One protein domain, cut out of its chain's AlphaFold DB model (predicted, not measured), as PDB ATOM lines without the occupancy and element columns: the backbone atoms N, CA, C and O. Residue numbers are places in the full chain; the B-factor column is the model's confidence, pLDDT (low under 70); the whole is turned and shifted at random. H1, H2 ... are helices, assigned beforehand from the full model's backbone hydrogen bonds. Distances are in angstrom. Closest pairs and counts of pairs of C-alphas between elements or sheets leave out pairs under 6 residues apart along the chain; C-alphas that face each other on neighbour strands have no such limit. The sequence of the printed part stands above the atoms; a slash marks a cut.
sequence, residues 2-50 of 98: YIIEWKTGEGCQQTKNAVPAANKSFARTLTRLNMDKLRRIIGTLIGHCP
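Overview. This is residues 2 to 50 of the 98 residues of an uncharacterized protein of Chilo suppressalis (UniProt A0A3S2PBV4). Four short helices follow one another in a flat, loose chain: H2, H3 and H4, with their links, make an open ring with a hollow middle, and the last turn of H4 comes back to H2. H1 lies outside this ring, beyond H2, and residues 23 to 28, of which 24 to 28 belong to H3, stick out on their own. The printed part has 49 residues with four named helices in the order H1, H2, H3, H4 and no named strand; the class is all helix. The whole is only just loose, close to compact, with a radius of gyration of the C-alphas of 11.9 A and spans of 32 by 28 by 12 A.

Arrangement. H1, residues 3 to 8, is close to but not clearly touching H2, residues 13 to 18; their closest C-alphas, of Lys 7 and Lys 16, are 7.1 A apart. They run opposite ways at a steep tilt of 48 degrees. H2 and H3, residues 24 to 30, are apart. H3 is close to but not clearly touching H4, residues 35 to 45, with the closest C-alphas, of Leu 30 and Leu 38, 6.4 A apart and a steep tilt of 57 degrees, opposite ways. H2 and H4 only just touch, with 3 pairs of C-alphas within 8 A; the closest are Thr 15 and Leu 45, 5.3 A. H1 is apart from H3 and H4. In H1, H2, H3 and H4 every O i to N i+4 pair is within hydrogen-bond range.

Along the chain. H1 begins at C-alpha 3, (243.147, 242.049, 363.611), and measures 8.8 A from first to last C-alpha. H2 measures 8.6 A and H3 9.9 A. H4, the longest, measures 15.1 A and ends at C-alpha 45, (232.129, 249.878, 351.332).

Size, cuts and confidence. The two C-alphas farthest apart, of Thr 8 and Asn 34, are 32.6 A apart. The printed part has no cut, and its three links between helices are tight. Mean pLDDT of the printed part is 87.0; residues 2 to 3 are under 70.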
ATOM      1  N   TYR A   2     245.639 238.585 363.649       61.44
ATOM      2  CA  TYR A   2     245.239 239.063 362.292       61.44
ATOM      3  C   TYR A   2     244.565 240.455 362.350       61.44
ATOM      4  O   TYR A   2     244.615 241.232 361.407       61.44
ATOM      5  N   ILE A   3     243.927 240.802 363.479       66.44
ATOM      6  CA  ILE A   3     243.147 242.049 363.611       66.44
ATOM      7  C   ILE A   3     244.039 243.296 363.748       66.44
ATOM      8  O   ILE A   3     243.647 244.366 363.291       66.44
ATOM      9  N   ILE A   4     245.220 243.180 364.371       72.44
ATOM     10  CA  ILE A   4     246.134 244.320 364.560       72.44
ATOM     11  C   ILE A   4     246.735 244.735 363.214       72.44
ATOM     12  O   ILE A   4     246.592 245.891 362.838       72.44
ATOM     13  N   GLU A   5     247.277 243.783 362.450       78.19
ATOM     14  CA  GLU A   5     247.827 244.018 361.105       78.19
ATOM     15  C   GLU A   5     246.796 244.635 360.152       78.19
ATOM     16  O   GLU A   5     247.111 245.571 359.424       78.19
ATOM     17  N   TRP A   6     245.537 244.181 360.201       80.44
ATOM     18  CA  TRP A   6     244.460 244.797 359.422       80.44
ATOM     19  C   TRP A   6     244.244 246.267 359.794       80.44
ATOM     20  O   TRP A   6     244.100 247.114 358.917       80.44
ATOM     21  N   LYS A   7     244.229 246.589 361.090       78.88
ATOM     22  CA  LYS A   7     243.986 247.958 361.557       78.88
ATOM     23  C   LYS A   7     245.144 248.902 361.238       78.88
ATOM     24  O   LYS A   7     244.883 250.060 360.937       78.88
ATOM     25  N   THR A   8     246.382 248.420 361.300       83.88
ATOM     26  CA  THR A   8     247.588 249.249 361.135       83.88
ATOM     27  C   THR A   8     248.165 249.234 359.725       83.88
ATOM     28  O   THR A   8     249.012 250.067 359.422       83.88
ATOM     29  N   GLY A   9     247.751 248.299 358.865       84.12
ATOM     30  CA  GLY A   9     248.224 248.230 357.484       84.12
ATOM     31  C   GLY A   9     247.852 249.476 356.678       84.12
ATOM     32  O   GLY A   9     246.864 250.149 356.975       84.12
ATOM     33  N   GLU A  10     248.608 249.765 355.627       86.06
ATOM     34  CA  GLU A  10     248.326 250.884 354.729       86.06
ATOM     35  C   GLU A  10     247.125 250.584 353.808       86.06
ATOM     36  O   GLU A  10     246.818 249.430 353.498       86.06
ATOM     37  N   GLY A  11     246.401 251.626 353.392       84.25
ATOM     38  CA  GLY A  11     245.285 251.511 352.452       84.25
ATOM     39  C   GLY A  11     243.990 250.943 353.049       84.25
ATOM     40  O   GLY A  11     243.848 250.749 354.259       84.25
ATOM     41  N   CYS A  12     242.996 250.713 352.182       85.62
ATOM     42  CA  CYS A  12     241.652 250.229 352.544       85.62
ATOM     43  C   CYS A  12     240.951 251.043 353.653       85.62
ATOM     44  O   CYS A  12     240.095 250.507 354.359       85.62
ATOM     45  N   GLN A  13     241.299 252.326 353.817       84.06
ATOM     46  CA  GLN A  13     240.814 253.163 354.921       84.06
ATOM     47  C   GLN A  13     239.282 253.238 354.959       84.06
ATOM     48  O   GLN A  13     238.683 253.096 356.021       84.06
ATOM     49  N   GLN A  14     238.650 253.369 353.791       83.31
ATOM     50  CA  GLN A  14     237.194 253.386 353.654       83.31
ATOM     51  C   GLN A  14     236.554 252.109 354.223       83.31
ATOM     52  O   GLN A  14     235.668 252.176 355.075       83.31
ATOM     53  N   THR A  15     237.048 250.939 353.812       86.94
ATOM     54  CA  THR A  15     236.556 249.643 354.295       86.94
ATOM     55  C   THR A  15     236.806 249.471 355.791       86.94
ATOM     56  O   THR A  15     235.942 248.951 356.493       86.94
ATOM     57  N   LYS A  16     237.960 249.922 356.300       87.06
ATOM     58  CA  LYS A  16     238.297 249.871 357.734       87.06
ATOM     59  C   LYS A  16     237.367 250.745 358.571       87.06
ATOM     60  O   LYS A  16     236.951 250.312 359.640       87.06
ATOM     61  N   ASN A  17     237.000 251.927 358.079       83.69
ATOM     62  CA  ASN A  17     236.043 252.805 358.751       83.69
ATOM     63  C   ASN A  17     234.628 252.207 358.733       83.69
ATOM     64  O   ASN A  17     233.931 252.233 359.745       83.69
ATOM     65  N   ALA A  18     234.209 251.633 357.601       83.44
ATOM     66  CA  ALA A  18     232.865 251.082 357.445       83.44
ATOM     67  C   ALA A  18     232.671 249.719 358.142       83.44
ATOM     68  O   ALA A  18     231.582 249.418 358.631       83.44
ATOM     69  N   VAL A  19     233.716 248.886 358.198       86.44
ATOM     70  CA  VAL A  19     233.715 247.553 358.824       86.44
ATOM     71  C   VAL A  19     234.949 247.414 359.737       86.44
ATOM     72  O   VAL A  19     235.906 246.709 359.405       86.44
ATOM     73  N   PRO A  20     234.949 248.065 360.917       83.25
ATOM     74  CA  PRO A  20     236.126 248.144 361.796       83.25
ATOM     75  C   PRO A  20     236.476 246.823 362.493       83.25
ATOM     76  O   PRO A  20     237.575 246.659 363.032       83.25
ATOM     77  N   ALA A  21     235.539 245.876 362.512       85.06
ATOM     78  CA  ALA A  21     235.716 244.554 363.083       85.06
ATOM     79  C   ALA A  21     234.834 243.527 362.366       85.06
ATOM     80  O   ALA A  21     233.771 243.851 361.832       85.06
ATOM     81  N   ALA A  22     235.256 242.262 362.404       85.44
ATOM     82  CA  ALA A  22     234.458 241.158 361.892       85.44
ATOM     83  C   ALA A  22     233.119 241.064 362.642       85.44
ATOM     84  O   ALA A  22     233.083 240.944 363.867       85.44
ATOM     85  N   ASN A  23     232.010 241.079 361.900       90.06
ATOM     86  CA  ASN A  23     230.663 241.039 362.462       90.06
ATOM     87  C   ASN A  23     229.836 239.919 361.808       90.06
ATOM     88  O   ASN A  23     229.428 240.012 360.650       90.06
ATOM     89  N   LYS A  24     229.550 238.857 362.577       93.31
ATOM     90  CA  LYS A  24     228.783 237.685 362.106       93.31
ATOM     91  C   LYS A  24     227.341 238.020 361.721       93.31
ATOM     92  O   LYS A  24     226.748 237.311 360.914       93.31
ATOM     93  N   SER A  25     226.732 239.029 362.341       93.75
ATOM     94  CA  SER A  25     225.379 239.469 361.981       93.75
ATOM     95  C   SER A  25     225.395 240.159 360.623       93.75
ATOM     96  O   SER A  25     224.660 239.769 359.723       93.75
ATOM     97  N   PHE A  26     226.328 241.094 360.438       90.69
ATOM     98  CA  PHE A  26     226.517 241.793 359.173       90.69
ATOM     99  C   PHE A  26     226.814 240.826 358.021       90.69
ATOM    100  O   PHE A  26     226.147 240.881 356.992       90.69
ATOM    101  N   ALA A  27     227.722 239.867 358.227       92.12
ATOM    102  CA  ALA A  27     228.021 238.834 357.236       92.12
ATOM    103  C   ALA A  27     226.772 238.025 356.839       92.12
ATOM    104  O   ALA A  27     226.512 237.842 355.655       92.12
ATOM    105  N   ARG A  28     225.953 237.602 357.815       96.06
ATOM    106  CA  ARG A  28     224.684 236.899 357.552       96.06
ATOM    107  C   ARG A  28     223.672 237.759 356.799       96.06
ATOM    108  O   ARG A  28     222.888 237.224 356.022       96.06
ATOM    109  N   THR A  29     223.656 239.068 357.033       95.12
ATOM    110  CA  THR A  29     222.815 239.986 356.259       95.12
ATOM    111  C   THR A  29     223.279 240.040 354.810       95.12
ATOM    112  O   THR A  29     222.453 239.890 353.917       95.12
ATOM    113  N   LEU A  30     224.587 240.186 354.571       93.12
ATOM    114  CA  LEU A  30     225.146 240.250 353.218       93.12
ATOM    115  C   LEU A  30     224.860 238.980 352.407       93.12
ATOM    116  O   LEU A  30     224.472 239.087 351.247       93.12
ATOM    117  N   THR A  31     224.974 237.794 353.012       94.94
ATOM    118  CA  THR A  31     224.731 236.516 352.313       94.94
ATOM    119  C   THR A  31     223.268 236.271 351.945       94.94
ATOM    120  O   THR A  31     222.984 235.386 351.144       94.94
ATOM    121  N   ARG A  32     222.329 237.037 352.510       96.44
ATOM    122  CA  ARG A  32     220.892 236.949 352.200       96.44
ATOM    123  C   ARG A  32     220.451 237.904 351.092       96.44
ATOM    124  O   ARG A  32     219.284 237.890 350.704       96.44
ATOM    125  N   LEU A  33     221.339 238.773 350.619       95.88
ATOM    126  CA  LEU A  33     221.029 239.723 349.560       95.88
ATOM    127  C   LEU A  33     221.164 239.068 348.188       95.88
ATOM    128  O   LEU A  33     221.981 238.176 347.981       95.88
ATOM    129  N   ASN A  34     220.389 239.567 347.226       96.62
ATOM    130  CA  ASN A  34     220.645 239.255 345.827       96.62
ATOM    131  C   ASN A  34     221.941 239.937 345.347       96.62
ATOM    132  O   ASN A  34     222.449 240.871 345.978       96.62
ATOM    133  N   MET A  35     222.451 239.480 344.203       93.62
ATOM    134  CA  MET A  35     223.729 239.947 343.661       93.62
ATOM    135  C   MET A  35     223.765 241.455 343.405       93.62
ATOM    136  O   MET A  35     224.778 242.090 343.689       93.62
ATOM    137  N   ASP A  36     222.663 242.051 342.949       94.44
ATOM    138  CA  ASP A  36     222.606 243.490 342.671       94.44
ATOM    139  C   ASP A  36     222.759 244.332 343.938       94.44
ATOM    140  O   ASP A  36     223.540 245.288 343.975       94.44
ATOM    141  N   LYS A  37     222.033 243.975 345.004       93.88
ATOM    142  CA  LYS A  37     222.131 244.660 346.298       93.88
ATOM    143  C   LYS A  37     223.505 244.447 346.914       93.88
ATOM    144  O   LYS A  37     224.103 245.407 347.396       93.88
ATOM    145  N   LEU A  38     224.018 243.218 346.861       94.38
ATOM    146  CA  LEU A  38     225.341 242.896 347.382       94.38
ATOM    147  C   LEU A  38     226.428 243.705 346.663       94.38
ATOM    148  O   LEU A  38     227.243 244.339 347.326       94.38
ATOM    149  N   ARG A  39     226.397 243.766 345.324       92.06
ATOM    150  CA  ARG A  39     227.351 244.542 344.518       92.06
ATOM    151  C   ARG A  39     227.339 246.021 344.892       92.06
ATOM    152  O   ARG A  39     228.405 246.609 345.038       92.06
ATOM    153  N   ARG A  40     226.153 246.614 345.067       90.81
ATOM    154  CA  ARG A  40     226.017 248.020 345.478       90.81
ATOM    155  C   ARG A  40     226.617 248.258 346.860       90.81
ATOM    156  O   ARG A  40     227.424 249.164 347.005       90.81
ATOM    157  N   ILE A  41     226.273 247.423 347.842       91.31
ATOM    158  CA  ILE A  41     226.796 247.561 349.207       91.31
ATOM    159  C   ILE A  41     228.311 247.394 349.224       91.31
ATOM    160  O   ILE A  41     229.001 248.254 349.760       91.31
ATOM    161  N   ILE A  42     228.837 246.327 348.619       90.44
ATOM    162  CA  ILE A  42     230.282 246.096 348.571       90.44
ATOM    163  C   ILE A  42     230.970 247.269 347.884       90.44
ATOM    164  O   ILE A  42     231.859 247.847 348.496       90.44
ATOM    165  N   GLY A  43     230.517 247.677 346.693       89.69
ATOM    166  CA  GLY A  43     231.069 248.821 345.962       89.69
ATOM    167  C   GLY A  43     231.129 250.086 346.816       89.69
ATOM    168  O   GLY A  43     232.168 250.729 346.889       89.69
ATOM    169  N   THR A  44     230.066 250.391 347.554       88.81
ATOM    170  CA  THR A  44     230.045 251.500 348.513       88.81
ATOM    171  C   THR A  44     231.066 251.340 349.645       88.81
ATOM    172  O   THR A  44     231.768 252.299 349.967       88.81
ATOM    173  N   LEU A  45     231.182 250.148 350.241       87.44
ATOM    174  CA  LEU A  45     232.129 249.878 351.332       87.44
ATOM    175  C   LEU A  45     233.586 250.026 350.894       87.44
ATOM    176  O   LEU A  45     234.402 250.499 351.676       87.44
ATOM    177  N   ILE A  46     233.906 249.635 349.659       86.00
ATOM    178  CA  ILE A  46     235.266 249.732 349.116       86.00
ATOM    179  C   ILE A  46     235.524 251.049 348.366       86.00
ATOM    180  O   ILE A  46     236.610 251.242 347.835       86.00
ATOM    181  N   GLY A  47     234.547 251.961 348.303       79.94
ATOM    182  CA  GLY A  47     234.680 253.243 347.598       79.94
ATOM    183  C   GLY A  47     234.545 253.179 346.073       79.94
ATOM    184  O   GLY A  47     234.712 254.191 345.403       79.94
ATOM    185  N   HIS A  48     234.173 252.026 345.520       83.25
ATOM    186  CA  HIS A  48     233.853 251.823 344.107       83.25
ATOM    187  C   HIS A  48     232.372 252.111 343.828       83.25
ATOM    188  O   HIS A  48     231.603 251.256 343.379       83.25
ATOM    189  N   CYS A  49     231.960 253.337 344.123       83.69
ATOM    190  CA  CYS A  49     230.653 253.869 343.766       83.69
ATOM    191  C   CYS A  49     230.830 255.220 343.058       83.69
ATOM    192  O   CYS A  49     231.864 255.864 343.242       83.69
ATOM    193  N   PRO A  50     229.858 255.664 342.242       85.75
ATOM    194  CA  PRO A  50     229.984 256.882 341.447       85.75
ATOM    195  C   PRO A  50     229.817 258.132 342.324       85.75
ATOM    196  O   PRO A  50     228.790 258.807 342.268       85.75
TER     197      PRO A  50